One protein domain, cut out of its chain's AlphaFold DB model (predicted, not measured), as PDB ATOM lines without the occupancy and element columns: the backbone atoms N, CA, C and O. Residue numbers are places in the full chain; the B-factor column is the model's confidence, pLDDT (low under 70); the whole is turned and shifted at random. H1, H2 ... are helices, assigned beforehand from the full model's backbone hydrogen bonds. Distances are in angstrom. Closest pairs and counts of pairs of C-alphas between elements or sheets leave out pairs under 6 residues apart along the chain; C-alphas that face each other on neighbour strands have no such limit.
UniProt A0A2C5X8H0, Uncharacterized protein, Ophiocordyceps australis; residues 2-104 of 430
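This is residues 2 to 104 of the 430 residues of an uncharacterized protein of Ophiocordyceps australis (UniProt A0A2C5X8H0). A short helix, H5, lies near the middle, with longer helices and loops set round it: H3 packs crosswise on it, H4 with H1 packed on it makes one side, and H2 lies on the side away from H4. H3 and H4 come close where the one ends and the other begins, and small H6 lies at the far end of the longest axis from H3, joined to the rest by loops. The printed part has 103 residues with six named helices, H1 to H6 in order along the chain, and no named strand; the class is all helix. It is compact, with a radius of gyration of the C-alphas of 13.1 A, and rounded, spanning 36 by 29 by 24 A.

Start at H1, residues 2 to 6, which touches residues 44 to 51 of H4, residues 37 to 52; their closest C-alphas, those of Thr 6 and Ala 51, are 5.4 A apart. Go on to H2, residues 9 to 15, which touches no helix but is near H5, residues 75 to 82, with 6 pairs of C-alphas within 10 A. Next comes H3, residues 21 to 34, which touches H5 and stands about perpendicular to it, at 86 degrees; the closest C-alphas are those of Ala 31 and Leu 76, 6.1 A apart. H3 and H4 are close but not clearly touching, with the C-alphas of Leu 32 and Arg 40 closest at 6.6 A. They run opposite ways at a steep tilt of 44 degrees. H4 and H5 are apart. H6, residues 88 to 91, touches no helix. In H1, H2, H3, H4 and H5 every O i to N i+4 pair is within hydrogen-bond range; H6 is too short for such a pair, and its one O i to N i+3 pair is not within range.

Find C-alpha 2 at (-29.821, 22.588, -43.901), where H1 begins; it is 6.3 A long. H2 follows with 10.1 A, then H3 with 20.3 A. Look for C-alpha 37 at (-37.306, 14.407, -31.446); from there H4, the longest helix, runs 21.9 A to Glu 52. H5 measures 10.4 A and H6 5.2 A, ending at C-alpha 91, (-26.095, 45.961, -26.320).

The C-alphas of Thr 22 and Glu 91 are the two farthest apart, at 36.5 A. The printed part has no cut. The link from H4 to H5, residues 53 to 74, is long; the other links between helices are tight. Residues 92 to 104 hold no named element. The mean pLDDT of the printed part is 89.1; residue 54 and residues 65 to 66 are under 70.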
ATOM      1  N   ALA A   2     -29.333  21.235 -44.218       71.31
ATOM      2  CA  ALA A   2     -29.821  22.588 -43.901       71.31
ATOM      3  C   ALA A   2     -28.843  23.408 -43.032       71.31
ATOM      4  O   ALA A   2     -28.359  24.427 -43.493       71.31
ATOM      5  N   ILE A   3     -28.451  22.893 -41.858       76.69
ATOM      6  CA  ILE A   3     -27.545  23.569 -40.896       76.69
ATOM      7  C   ILE A   3     -26.270  24.105 -41.564       76.69
ATOM      8  O   ILE A   3     -25.907  25.259 -41.393       76.69
ATOM      9  N   VAL A   4     -25.621  23.261 -42.367       77.19
ATOM     10  CA  VAL A   4     -24.399  23.589 -43.113       77.19
ATOM     11  C   VAL A   4     -24.580  24.807 -44.013       77.19
ATOM     12  O   VAL A   4     -23.704  25.656 -44.058       77.19
ATOM     13  N   ARG A   5     -25.695  24.862 -44.749       75.06
ATOM     14  CA  ARG A   5     -25.943  25.897 -45.758       75.06
ATOM     15  C   ARG A   5     -26.384  27.221 -45.146       75.06
ATOM     16  O   ARG A   5     -26.209  28.253 -45.775       75.06
ATOM     17  N   THR A   6     -26.987  27.182 -43.961       79.38
ATOM     18  CA  THR A   6     -27.462  28.386 -43.268       79.38
ATOM     19  C   THR A   6     -26.329  29.123 -42.549       79.38
ATOM     20  O   THR A   6     -26.458  30.309 -42.268       79.38
ATOM     21  N   ILE A   7     -25.237  28.434 -42.207       87.12
ATOM     22  CA  ILE A   7     -24.129  29.018 -41.446       87.12
ATOM     23  C   ILE A   7     -23.090  29.602 -42.416       87.12
ATOM     24  O   ILE A   7     -22.636  28.864 -43.293       87.12
ATOM     25  N   PRO A   8     -22.689  30.881 -42.262       89.44
ATOM     26  CA  PRO A   8     -21.717  31.522 -43.148       89.44
ATOM     27  C   PRO A   8     -20.368  30.793 -43.201       89.44
ATOM     28  O   PRO A   8     -19.856  30.353 -42.172       89.44
ATOM     29  N   ASP A   9     -19.729  30.758 -44.374       90.31
ATOM     30  CA  ASP A   9     -18.393  30.162 -44.548       90.31
ATOM     31  C   ASP A   9     -17.340  30.794 -43.629       90.31
ATOM     32  O   ASP A   9     -16.484  30.094 -43.092       90.31
ATOM     33  N   SER A  10     -17.448  32.100 -43.372       90.00
ATOM     34  CA  SER A  10     -16.582  32.814 -42.430       90.00
ATOM     35  C   SER A  10     -16.703  32.292 -40.999       90.00
ATOM     36  O   SER A  10     -15.704  32.238 -40.293       90.00
ATOM     37  N   PHE A  11     -17.890  31.849 -40.568       92.00
ATOM     38  CA  PHE A  11     -18.052  31.234 -39.252       92.00
ATOM     39  C   PHE A  11     -17.291  29.910 -39.179       92.00
ATOM     40  O   PHE A  11     -16.561  29.674 -38.221       92.00
ATOM     41  N   TRP A  12     -17.427  29.048 -40.192       90.50
ATOM     42  CA  TRP A  12     -16.700  27.775 -40.234       90.50
ATOM     43  C   TRP A  12     -15.190  28.007 -40.256       90.50
ATOM     44  O   TRP A  12     -14.449  27.374 -39.500       90.50
ATOM     45  N   ALA A  13     -14.763  28.959 -41.086       88.12
ATOM     46  CA  ALA A  13     -13.379  29.366 -41.211       88.12
ATOM     47  C   ALA A  13     -12.835  30.032 -39.948       88.12
ATOM     48  O   ALA A  13     -11.634  29.998 -39.771       88.12
ATOM     49  N   ASP A  14     -13.644  30.618 -39.068       85.88
ATOM     50  CA  ASP A  14     -13.167  31.214 -37.815       85.88
ATOM     51  C   ASP A  14     -13.178  30.209 -36.665       85.88
ATOM     52  O   ASP A  14     -12.163  30.008 -35.996       85.88
ATOM     53  N   SER A  15     -14.311  29.544 -36.479       85.50
ATOM     54  CA  SER A  15     -14.632  28.752 -35.293       85.50
ATOM     55  C   SER A  15     -14.098  27.321 -35.350       85.50
ATOM     56  O   SER A  15     -13.934  26.677 -34.316       85.50
ATOM     57  N   ILE A  16     -13.865  26.789 -36.556       86.44
ATOM     58  CA  ILE A  16     -13.612  25.357 -36.780       86.44
ATOM     59  C   ILE A  16     -12.396  25.135 -37.703       86.44
ATOM     60  O   ILE A  16     -12.298  24.150 -38.427       86.44
ATOM     61  N   ARG A  17     -11.399  26.029 -37.644       84.62
ATOM     62  CA  ARG A  17     -10.183  25.982 -38.494       84.62
ATOM     63  C   ARG A  17      -9.449  24.638 -38.506       84.62
ATOM     64  O   ARG A  17      -8.755  24.337 -39.471       84.62
ATOM     65  N   ASN A  18      -9.598  23.849 -37.444       87.75
ATOM     66  CA  ASN A  18      -8.857  22.610 -37.237       87.75
ATOM     67  C   ASN A  18      -9.660  21.334 -37.535       87.75
ATOM     68  O   ASN A  18      -9.113  20.256 -37.328       87.75
ATOM     69  N   LEU A  19     -10.922  21.419 -37.983       89.50
ATOM     70  CA  LEU A  19     -11.684  20.224 -38.374       89.50
ATOM     71  C   LEU A  19     -11.870  20.159 -39.886       89.50
ATOM     72  O   LEU A  19     -12.219  21.137 -40.549       89.50
ATOM     73  N   SER A  20     -11.706  18.960 -40.426       91.94
ATOM     74  CA  SER A  20     -12.104  18.637 -41.786       91.94
ATOM     75  C   SER A  20     -13.624  18.673 -41.937       91.94
ATOM     76  O   SER A  20     -14.394  18.420 -41.006       91.94
ATOM     77  N   TRP A  21     -14.084  18.894 -43.167       90.56
ATOM     78  CA  TRP A  21     -15.513  18.871 -43.471       90.56
ATOM     79  C   TRP A  21     -16.186  17.534 -43.124       90.56
ATOM     80  O   TRP A  21     -17.330  17.484 -42.670       90.56
ATOM     81  N   THR A  22     -15.456  16.432 -43.294       92.38
ATOM     82  CA  THR A  22     -15.905  15.089 -42.917       92.38
ATOM     83  C   THR A  22     -16.121  14.942 -41.413       92.38
ATOM     84  O   THR A  22     -17.104  14.322 -41.006       92.38
ATOM     85  N   GLU A  23     -15.258  15.542 -40.590       92.56
ATOM     86  CA  GLU A  23     -15.413  15.553 -39.131       92.56
ATOM     87  C   GLU A  23     -16.615  16.398 -38.717       92.56
ATOM     88  O   GLU A  23     -17.447  15.921 -37.949       92.56
ATOM     89  N   VAL A  24     -16.782  17.590 -39.303       92.12
ATOM     90  CA  VAL A  24     -17.943  18.462 -39.050       92.12
ATOM     91  C   VAL A  24     -19.253  17.724 -39.327       92.12
ATOM     92  O   VAL A  24     -20.144  17.680 -38.476       92.12
ATOM     93  N   VAL A  25     -19.375  17.083 -40.494       92.50
ATOM     94  CA  VAL A  25     -20.579  16.320 -40.859       92.50
ATOM     95  C   VAL A  25     -20.803  15.134 -39.916       92.50
ATOM     96  O   VAL A  25     -21.946  14.879 -39.523       92.50
ATOM     97  N   SER A  26     -19.740  14.418 -39.537       93.50
ATOM     98  CA  SER A  26     -19.835  13.287 -38.609       93.50
ATOM     99  C   SER A  26     -20.318  13.739 -37.225       93.50
ATOM    100  O   SER A  26     -21.318  13.221 -36.722       93.50
ATOM    101  N   MET A  27     -19.710  14.788 -36.660       93.88
ATOM    102  CA  MET A  27     -20.080  15.352 -35.358       93.88
ATOM    103  C   MET A  27     -21.507  15.910 -35.344       93.88
ATOM    104  O   MET A  27     -22.245  15.681 -34.386       93.88
ATOM    105  N   LEU A  28     -21.939  16.599 -36.407       93.75
ATOM    106  CA  LEU A  28     -23.325  17.065 -36.547       93.75
ATOM    107  C   LEU A  28     -24.314  15.895 -36.610       93.75
ATOM    108  O   LEU A  28     -25.374  15.948 -35.986       93.75
ATOM    109  N   THR A  29     -23.976  14.835 -37.346       93.50
ATOM    110  CA  THR A  29     -24.825  13.638 -37.460       93.50
ATOM    111  C   THR A  29     -24.972  12.951 -36.105       93.50
ATOM    112  O   THR A  29     -26.089  12.619 -35.699       93.50
ATOM    113  N   GLN A  30     -23.864  12.802 -35.376       93.19
ATOM    114  CA  GLN A  30     -23.861  12.250 -34.027       93.19
ATOM    115  C   GLN A  30     -24.691  13.122 -33.075       93.19
ATOM    116  O   GLN A  30     -25.605  12.608 -32.430       93.19
ATOM    117  N   ALA A  31     -24.456  14.437 -33.040       92.38
ATOM    118  CA  ALA A  31     -25.198  15.364 -32.185       92.38
ATOM    119  C   ALA A  31     -26.711  15.288 -32.433       92.38
ATOM    120  O   ALA A  31     -27.492  15.156 -31.492       92.38
ATOM    121  N   LEU A  32     -27.127  15.284 -33.705       92.12
ATOM    122  CA  LEU A  32     -28.532  15.129 -34.072       92.12
ATOM    123  C   LEU A  32     -29.093  13.788 -33.599       92.12
ATOM    124  O   LEU A  32     -30.210  13.768 -33.095       92.12
ATOM    125  N   SER A  33     -28.340  12.688 -33.717       92.19
ATOM    126  CA  SER A  33     -28.805  11.351 -33.323       92.19
ATOM    127  C   SER A  33     -29.113  11.221 -31.824       92.19
ATOM    128  O   SER A  33     -30.058  10.515 -31.471       92.19
ATOM    129  N   HIS A  34     -28.392  11.956 -30.970       88.06
ATOM    130  CA  HIS A  34     -28.587  11.964 -29.515       88.06
ATOM    131  C   HIS A  34     -29.642  12.974 -29.027       88.06
ATOM    132  O   HIS A  34     -30.044  12.921 -27.868       88.06
ATOM    133  N   MET A  35     -30.116  13.889 -29.880       88.06
ATOM    134  CA  MET A  35     -31.182  14.828 -29.515       88.06
ATOM    135  C   MET A  35     -32.557  14.158 -29.475       88.06
ATOM    136  O   MET A  35     -32.880  13.338 -30.341       88.06
ATOM    137  N   THR A  36     -33.403  14.602 -28.540       89.88
ATOM    138  CA  THR A  36     -34.834  14.266 -28.523       89.88
ATOM    139  C   THR A  36     -35.513  14.744 -29.806       89.88
ATOM    140  O   THR A  36     -35.079  15.714 -30.434       89.88
ATOM    141  N   MET A  37     -36.594  14.071 -30.208       90.69
ATOM    142  CA  MET A  37     -37.306  14.407 -31.446       90.69
ATOM    143  C   MET A  37     -37.819  15.853 -31.458       90.69
ATOM    144  O   MET A  37     -37.679  16.527 -32.477       90.69
ATOM    145  N   ASP A  38     -38.329  16.360 -30.333       89.94
ATOM    146  CA  ASP A  38     -38.815  17.741 -30.241       89.94
ATOM    147  C   ASP A  38     -37.694  18.775 -30.336       89.94
ATOM    148  O   ASP A  38     -37.790  19.706 -31.133       89.94
ATOM    149  N   SER A  39     -36.593  18.589 -29.596       87.31
ATOM    150  CA  SER A  39     -35.447  19.507 -29.678       87.31
ATOM    151  C   SER A  39     -34.833  19.509 -31.076       87.31
ATOM    152  O   SER A  39     -34.504  20.565 -31.613       87.31
ATOM    153  N   ARG A  40     -34.738  18.327 -31.699       91.56
ATOM    154  CA  ARG A  40     -34.264  18.172 -33.076       91.56
ATOM    155  C   ARG A  40     -35.174  18.898 -34.065       91.56
ATOM    156  O   ARG A  40     -34.664  19.574 -34.954       91.56
ATOM    157  N   ARG A  41     -36.497  18.776 -33.919       93.94
ATOM    158  CA  ARG A  41     -37.482  19.459 -34.772       93.94
ATOM    159  C   ARG A  41     -37.346  20.977 -34.670       93.94
ATOM    160  O   ARG A  41     -37.140  21.603 -35.702       93.94
ATOM    161  N   ILE A  42     -37.377  21.530 -33.454       92.06
ATOM    162  CA  ILE A  42     -37.259  22.979 -33.204       92.06
ATOM    163  C   ILE A  42     -35.967  23.529 -33.813       92.06
ATOM    164  O   ILE A  42     -35.976  24.527 -34.526       92.06
ATOM    165  N   LEU A  43     -34.848  22.842 -33.583       93.31
ATOM    166  CA  LEU A  43     -33.555  23.238 -34.125       93.31
ATOM    167  C   LEU A  43     -33.537  23.223 -35.662       93.31
ATOM    168  O   LEU A  43     -33.099  24.187 -36.289       93.31
ATOM    169  N   LEU A  44     -33.985  22.130 -36.285       93.75
ATOM    170  CA  LEU A  44     -33.993  22.018 -37.746       93.75
ATOM    171  C   LEU A  44     -34.936  23.040 -38.384       93.75
ATOM    172  O   LEU A  44     -34.598  23.598 -39.426       93.75
ATOM    173  N   GLU A  45     -36.080  23.306 -37.759       94.69
ATOM    174  CA  GLU A  45     -37.024  24.342 -38.170       94.69
ATOM    175  C   GLU A  45     -36.403  25.739 -38.069       94.69
ATOM    176  O   GLU A  45     -36.513  26.527 -39.008       94.69
ATOM    177  N   TRP A  46     -35.651  26.021 -37.002       94.44
ATOM    178  CA  TRP A  46     -34.928  27.281 -36.859       94.44
ATOM    179  C   TRP A  46     -33.944  27.508 -38.016       94.44
ATOM    180  O   TRP A  46     -33.961  28.569 -38.641       94.44
ATOM    181  N   PHE A  47     -33.126  26.508 -38.367       93.38
ATOM    182  CA  PHE A  47     -32.177  26.625 -39.486       93.38
ATOM    183  C   PHE A  47     -32.858  26.655 -40.857       93.38
ATOM    184  O   PHE A  47     -32.392  27.357 -41.754       93.38
ATOM    185  N   LYS A  48     -33.951  25.901 -41.026       92.12
ATOM    186  CA  LYS A  48     -34.736  25.871 -42.264       92.12
ATOM    187  C   LYS A  48     -35.382  27.232 -42.531       92.12
ATOM    188  O   LYS A  48     -35.148  27.802 -43.587       92.12
ATOM    189  N   THR A  49     -36.106  27.779 -41.556       90.94
ATOM    190  CA  THR A  49     -36.755  29.098 -41.671       90.94
ATOM    191  C   THR A  49     -35.741  30.216 -41.912       90.94
ATOM    192  O   THR A  49     -35.989  31.108 -42.715       90.94
ATOM    193  N   GLY A  50     -34.566  30.145 -41.275       87.06
ATOM    194  CA  GLY A  50     -33.481  31.096 -41.517       87.06
ATOM    195  C   GLY A  50     -32.892  31.021 -42.930       87.06
ATOM    196  O   GLY A  50     -32.490  32.050 -43.463       87.06
ATOM    197  N   ALA A  51     -32.862  29.832 -43.541       85.06
ATOM    198  CA  ALA A  51     -32.407  29.639 -44.921       85.06
ATOM    199  C   ALA A  51     -33.468  30.016 -45.969       85.06
ATOM    200  O   ALA A  51     -33.115  30.369 -47.089       85.06
ATOM    201  N   GLU A  52     -34.752  29.907 -45.624       86.31
ATOM    202  CA  GLU A  52     -35.879  30.218 -46.514       86.31
ATOM    203  C   GLU A  52     -36.243  31.712 -46.530       86.31
ATOM    204  O   GLU A  52     -36.925  32.166 -47.447       86.31
ATOM    205  N   ALA A  53     -35.791  32.491 -45.543       83.19
ATOM    206  CA  ALA A  53     -35.980  33.937 -45.535       83.19
ATOM    207  C   ALA A  53     -35.312  34.579 -46.766       83.19
ATOM    208  O   ALA A  53     -34.149  34.302 -47.049       83.19
ATOM    209  N   GLN A  54     -36.022  35.471 -47.470       63.66
ATOM    210  CA  GLN A  54     -35.545  36.102 -48.718       63.66
ATOM    211  C   GLN A  54     -34.177  36.791 -48.581       63.66
ATOM    212  O   GLN A  54     -33.394  36.788 -49.524       63.66
ATOM    213  N   LEU A  55     -33.890  37.357 -47.407       75.94
ATOM    214  CA  LEU A  55     -32.618  38.016 -47.087       75.94
ATOM    215  C   LEU A  55     -31.690  37.146 -46.220       75.94
ATOM    216  O   LEU A  55     -30.630  37.600 -45.796       75.94
ATOM    217  N   GLY A  56     -32.089  35.905 -45.932       81.12
ATOM    218  CA  GLY A  56     -31.478  35.076 -44.900       81.12
ATOM    219  C   GLY A  56     -31.693  35.632 -43.487       81.12
ATOM    220  O   GLY A  56     -32.165  36.751 -43.279       81.12
ATOM    221  N   ARG A  57     -31.354  34.832 -42.472       87.94
ATOM    222  CA  ARG A  57     -31.272  35.312 -41.086       87.94
ATOM    223  C   ARG A  57     -29.875  35.865 -40.820       87.94
ATOM    224  O   ARG A  57     -28.896  35.135 -40.932       87.94
ATOM    225  N   VAL A  58     -29.794  37.127 -40.399       89.81
ATOM    226  CA  VAL A  58     -28.534  37.718 -39.929       89.81
ATOM    227  C   VAL A  58     -28.170  37.104 -38.579       89.81
ATOM    228  O   VAL A  58     -28.985  37.084 -37.654       89.81
ATOM    229  N   VAL A  59     -26.943  36.606 -38.472       91.62
ATOM    230  CA  VAL A  59     -26.371  36.037 -37.249       91.62
ATOM    231  C   VAL A  59     -25.018  36.681 -36.979       91.62
ATOM    232  O   VAL A  59     -24.273  36.982 -37.909       91.62
ATOM    233  N   CYS A  60     -24.700  36.875 -35.707       92.38
ATOM    234  CA  CYS A  60     -23.383  37.301 -35.247       92.38
ATOM    235  C   CYS A  60     -22.682  36.132 -34.546       92.38
ATOM    236  O   CYS A  60     -23.320  35.159 -34.155       92.38
ATOM    237  N   TRP A  61     -21.371  36.226 -34.373       92.81
ATOM    238  CA  TRP A  61     -20.585  35.344 -33.512       92.81
ATOM    239  C   TRP A  61     -19.412  36.142 -32.952       92.81
ATOM    240  O   TRP A  61     -19.043  37.181 -33.505       92.81
ATOM    241  N   GLN A  62     -18.835  35.690 -31.842       87.69
ATOM    242  CA  GLN A  62     -17.607  36.297 -31.338       87.69
ATOM    243  C   GLN A  62     -16.435  35.838 -32.205       87.69
ATOM    244  O   GLN A  62     -16.231  34.641 -32.401       87.69
ATOM    245  N   GLN A  63     -15.658  36.782 -32.731       85.38
ATOM    246  CA  GLN A  63     -14.394  36.459 -33.384       85.38
ATOM    247  C   GLN A  63     -13.306  36.253 -32.326       85.38
ATOM    248  O   GLN A  63     -13.173  37.048 -31.398       85.38
ATOM    249  N   GLY A  64     -12.495  35.205 -32.480       73.25
ATOM    250  CA  GLY A  64     -11.360  34.938 -31.594       73.25
ATOM    251  C   GLY A  64     -11.604  33.860 -30.532       73.25
ATOM    252  O   GLY A  64     -12.468  33.002 -30.670       73.25
ATOM    253  N   ARG A  65     -10.752  33.852 -29.498       61.34
ATOM    254  CA  ARG A  65     -10.448  32.693 -28.627       61.34
ATOM    255  C   ARG A  65     -11.505  32.336 -27.557       61.34
ATOM    256  O   ARG A  65     -11.209  31.516 -26.693       61.34
ATOM    257  N   GLY A  66     -12.712  32.897 -27.618       62.22
ATOM    258  CA  GLY A  66     -13.694  32.792 -26.532       62.22
ATOM    259  C   GLY A  66     -14.465  31.470 -26.461       62.22
ATOM    260  O   GLY A  66     -14.717  30.977 -25.360       62.22
ATOM    261  N   ASP A  67     -14.804  30.868 -27.604       71.38
ATOM    262  CA  ASP A  67     -15.621  29.653 -27.657       71.38
ATOM    263  C   ASP A  67     -14.790  28.470 -28.175       71.38
ATOM    264  O   ASP A  67     -14.327  28.444 -29.314       71.38
ATOM    265  N   VAL A  68     -14.613  27.457 -27.328       86.75
ATOM    266  CA  VAL A  68     -13.908  26.217 -27.673       86.75
ATOM    267  C   VAL A  68     -14.938  25.105 -27.801       86.75
ATOM    268  O   VAL A  68     -15.731  24.902 -26.887       86.75
ATOM    269  N   ILE A  69     -14.914  24.344 -28.899       91.44
ATOM    270  CA  ILE A  69     -15.867  23.242 -29.146       91.44
ATOM    271  C   ILE A  69     -15.934  22.273 -27.952       91.44
ATOM    272  O   ILE A  69     -17.018  21.847 -27.566       91.44
ATOM    273  N   ASN A  70     -14.790  21.996 -27.314       90.75
ATOM    274  CA  ASN A  70     -14.672  21.093 -26.161       90.75
ATOM    275  C   ASN A  70     -15.355  21.599 -24.879       90.75
ATOM    276  O   ASN A  70     -15.518  20.830 -23.941       90.75
ATOM    277  N   SER A  71     -15.753  22.873 -24.816       92.88
ATOM    278  CA  SER A  71     -16.554  23.404 -23.709       92.88
ATOM    279  C   SER A  71     -18.032  23.019 -23.806       92.88
ATOM    280  O   SER A  71     -18.798  23.338 -22.901       92.88
ATOM    281  N   TYR A  72     -18.455  22.351 -24.880       94.88
ATOM    282  CA  TYR A  72     -19.846  22.009 -25.147       94.88
ATOM    283  C   TYR A  72     -20.029  20.509 -25.311       94.88
ATOM    284  O   TYR A  72     -19.157  19.809 -25.816       94.88
ATOM    285  N   VAL A  73     -21.221  20.026 -24.957       93.75
ATOM    286  CA  VAL A  73     -21.537  18.585 -24.982       93.75
ATOM    287  C   VAL A  73     -21.435  17.961 -26.379       93.75
ATOM    288  O   VAL A  73     -21.328  16.745 -26.513       93.75
ATOM    289  N   ASN A  74     -21.541  18.771 -27.436       93.69
ATOM    290  CA  ASN A  74     -21.321  18.379 -28.825       93.69
ATOM    291  C   ASN A  74     -21.189  19.615 -29.734       93.69
ATOM    292  O   ASN A  74     -21.467  20.745 -29.330       93.69
ATOM    293  N   LEU A  75     -20.827  19.382 -31.000       94.62
ATOM    294  CA  LEU A  75     -20.660  20.440 -32.000       94.62
ATOM    295  C   LEU A  75     -21.929  21.280 -32.218       94.62
ATOM    296  O   LEU A  75     -21.845  22.474 -32.486       94.62
ATOM    297  N   LEU A  76     -23.112  20.680 -32.107       95.00
ATOM    298  CA  LEU A  76     -24.348  21.420 -32.313       95.00
ATOM    299  C   LEU A  76     -24.631  22.384 -31.155       95.00
ATOM    300  O   LEU A  76     -25.028  23.515 -31.404       95.00
ATOM    301  N   ALA A  77     -24.375  21.961 -29.916       94.56
ATOM    302  CA  ALA A  77     -24.434  22.833 -28.749       94.56
ATOM    303  C   ALA A  77     -23.429  23.992 -28.854       94.56
ATOM    304  O   ALA A  77     -23.778  25.128 -28.549       94.56
ATOM    305  N   PHE A  78     -22.218  23.729 -29.352       95.50
ATOM    306  CA  PHE A  78     -21.257  24.788 -29.661       95.50
ATOM    307  C   PHE A  78     -21.835  25.790 -30.670       95.50
ATOM    308  O   PHE A  78     -21.915  26.979 -30.375       95.50
ATOM    309  N   ILE A  79     -22.322  25.313 -31.822       94.81
ATOM    310  CA  ILE A  79     -22.889  26.173 -32.871       94.81
ATOM    311  C   ILE A  79     -24.030  27.027 -32.320       94.81
ATOM    312  O   ILE A  79     -24.023  28.240 -32.500       94.81
ATOM    313  N   THR A  80     -25.012  26.435 -31.634       94.94
ATOM    314  CA  THR A  80     -26.165  27.214 -31.160       94.94
ATOM    315  C   THR A  80     -25.818  28.194 -30.047       94.94
ATOM    316  O   THR A  80     -26.531  29.179 -29.873       94.94
ATOM    317  N   SER A  81     -24.736  27.956 -29.302       94.25
ATOM    318  CA  SER A  81     -24.216  28.926 -28.340       94.25
ATOM    319  C   SER A  81     -23.406  30.045 -28.994       94.25
ATOM    320  O   SER A  81     -23.418  31.160 -28.470       94.25
ATOM    321  N   ALA A  82     -22.693  29.740 -30.079       93.88
ATOM    322  CA  ALA A  82     -21.835  30.682 -30.793       93.88
ATOM    323  C   ALA A  82     -22.634  31.616 -31.718       93.88
ATOM    324  O   ALA A  82     -22.185  32.722 -32.012       93.88
ATOM    325  N   LEU A  83     -23.823  31.195 -32.170       94.31
ATOM    326  CA  LEU A  83     -24.737  32.040 -32.937       94.31
ATOM    327  C   LEU A  83     -25.443  33.052 -32.024       94.31
ATOM    328  O   LEU A  83     -26.282  32.710 -31.185       94.31
ATOM    329  N   LEU A  84     -25.130  34.321 -32.246       94.88
ATOM    330  CA  LEU A  84     -25.614  35.466 -31.492       94.88
ATOM    331  C   LEU A  84     -26.602  36.301 -32.308       94.88
ATOM    332  O   LEU A  84     -26.509  36.417 -33.531       94.88
ATOM    333  N   SER A  85     -27.541  36.923 -31.603       95.19
ATOM    334  CA  SER A  85     -28.477  37.892 -32.160       95.19
ATOM    335  C   SER A  85     -27.729  39.140 -32.645       95.19
ATOM    336  O   SER A  85     -26.828  39.594 -31.936       95.19
ATOM    337  N   PRO A  86     -28.136  39.764 -33.767       93.50
ATOM    338  CA  PRO A  86     -27.589  41.049 -34.214       93.50
ATOM    339  C   PRO A  86     -27.664  42.160 -33.162       93.50
ATOM    340  O   PRO A  86     -26.776  43.002 -33.094       93.50
ATOM    341  N   ARG A  87     -28.653  42.093 -32.258       92.06
ATOM    342  CA  ARG A  87     -28.779  42.994 -31.098       92.06
ATOM    343  C   ARG A  87     -27.561  42.985 -30.173       92.06
ATOM    344  O   ARG A  87     -27.379  43.919 -29.404       92.06
ATOM    345  N   SER A  88     -26.727  41.947 -30.237       88.44
ATOM    346  CA  SER A  88     -25.475  41.884 -29.475       88.44
ATOM    347  C   SER A  88     -24.519  43.021 -29.843       88.44
ATOM    348  O   SER A  88     -23.747  43.453 -28.995       88.44
ATOM    349  N   ALA A  89     -24.569  43.511 -31.088       86.12
ATOM    350  CA  ALA A  89     -23.756  44.645 -31.523       86.12
ATOM    351  C   ALA A  89     -24.198  45.963 -30.863       86.12
ATOM    352  O   ALA A  89     -23.366  46.825 -30.609       86.12
ATOM    353  N   GLU A  90     -25.492  46.103 -30.565       87.75
ATOM    354  CA  GLU A  90     -26.072  47.294 -29.934       87.75
ATOM    355  C   GLU A  90     -25.910  47.267 -28.410       87.75
ATOM    356  O   GLU A  90     -25.559  48.273 -27.804       87.75
ATOM    357  N   GLU A  91     -26.157  46.111 -27.782       85.19
ATOM    358  CA  GLU A  91     -26.095  45.961 -26.320       85.19
ATOM    359  C   GLU A  91     -24.659  45.725 -25.805       85.19
ATOM    360  O   GLU A  91     -24.460  45.659 -24.595       85.19
ATOM    361  N   LEU A  92     -23.670  45.582 -26.703       87.75
ATOM    362  CA  LEU A  92     -22.254  45.314 -26.393       87.75
ATOM    363  C   LEU A  92     -22.028  44.087 -25.485       87.75
ATOM    364  O   LEU A  92     -20.986  43.927 -24.857       87.75
ATOM    365  N   ILE A  93     -23.004  43.179 -25.461       92.06
ATOM    366  CA  ILE A  93     -22.949  41.888 -24.780       92.06
ATOM    367  C   ILE A  93     -23.442  40.797 -25.736       92.06
ATOM    368  O   ILE A  93     -24.395  41.014 -26.486       92.06
ATOM    369  N   PRO A  94     -22.853  39.593 -25.712       93.38
ATOM    370  CA  PRO A  94     -23.353  38.461 -26.479       93.38
ATOM    371  C   PRO A  94     -24.777  38.086 -26.065       93.38
ATOM    372  O   PRO A  94     -25.017  37.653 -24.938       93.38
ATOM    373  N   LEU A  95     -25.730  38.188 -26.989       95.56
ATOM    374  CA  LEU A  95     -27.119  37.779 -26.792       95.56
ATOM    375  C   LEU A  95     -27.442  36.590 -27.682       95.56
ATOM    376  O   LEU A  95     -27.189  36.622 -28.882       95.56
ATOM    377  N   ARG A  96     -28.062  35.551 -27.127       95.44
ATOM    378  CA  ARG A  96     -28.527  34.410 -27.923       95.44
ATOM    379  C   ARG A  96     -29.881  34.683 -28.572       95.44
ATOM    380  O   ARG A  96     -30.691  35.471 -28.080       95.44
ATOM    381  N   PHE A  97     -30.180  33.916 -29.610       95.88
ATOM    382  CA  PHE A  97     -31.544  33.742 -30.100       95.88
ATOM    383  C   PHE A  97     -32.368  32.949 -29.072       95.88
ATOM    384  O   PHE A  97     -31.989  31.842 -28.689       95.88
ATOM    385  N   LYS A  98     -33.477  33.521 -28.581       94.62
ATOM    386  CA  LYS A  98     -34.350  32.884 -27.568       94.62
ATOM    387  C   LYS A  98     -35.104  31.674 -28.126       94.62
ATOM    388  O   LYS A  98     -35.348  30.726 -27.385       94.62
ATOM    389  N   ASP A  99     -35.436  31.728 -29.410       93.75
ATOM    390  CA  ASP A  99     -36.104  30.705 -30.214       93.75
ATOM    391  C   ASP A  99     -35.150  29.611 -30.730       93.75
ATOM    392  O   ASP A  99     -35.606  28.573 -31.205       93.75
ATOM    393  N   LEU A 100     -33.833  29.803 -30.596       93.62
ATOM    394  CA  LEU A 100     -32.833  28.764 -30.830       93.62
ATOM    395  C   LEU A 100     -32.537  28.015 -29.514       93.62
ATOM    396  O   LEU A 100     -32.333  28.663 -28.481       93.62
ATOM    397  N   PRO A 101     -32.467  26.668 -29.514       93.25
ATOM    398  CA  PRO A 101     -32.104  25.912 -28.319       93.25
ATOM    399  C   PRO A 101     -30.753  26.362 -27.728       93.25
ATOM    400  O   PRO A 101     -29.767  26.453 -28.469       93.25
ATOM    401  N   PRO A 102     -30.675  26.620 -26.408       90.00
ATOM    402  CA  PRO A 102     -29.452  27.091 -25.773       90.00
ATOM    403  C   PRO A 102     -28.417  25.967 -25.809       90.00
ATOM    404  O   PRO A 102     -28.653  24.880 -25.287       90.00
ATOM    405  N   GLY A 103     -27.279  26.205 -26.454       90.94
ATOM    406  CA  GLY A 103     -26.181  25.247 -26.462       90.94
ATOM    407  C   GLY A 103     -25.755  24.869 -25.044       90.94
ATOM    408  O   GLY A 103     -25.493  25.749 -24.222       90.94
ATOM    409  N   TYR A 104     -25.710  23.570 -24.746       92.25
ATOM    410  CA  TYR A 104     -25.352  23.065 -23.421       92.25
ATOM    411  C   TYR A 104     -23.834  22.952 -23.243       92.25
ATOM    412  O   TYR A 104     -23.140  22.369 -24.081       92.25
TER     413      TYR A 104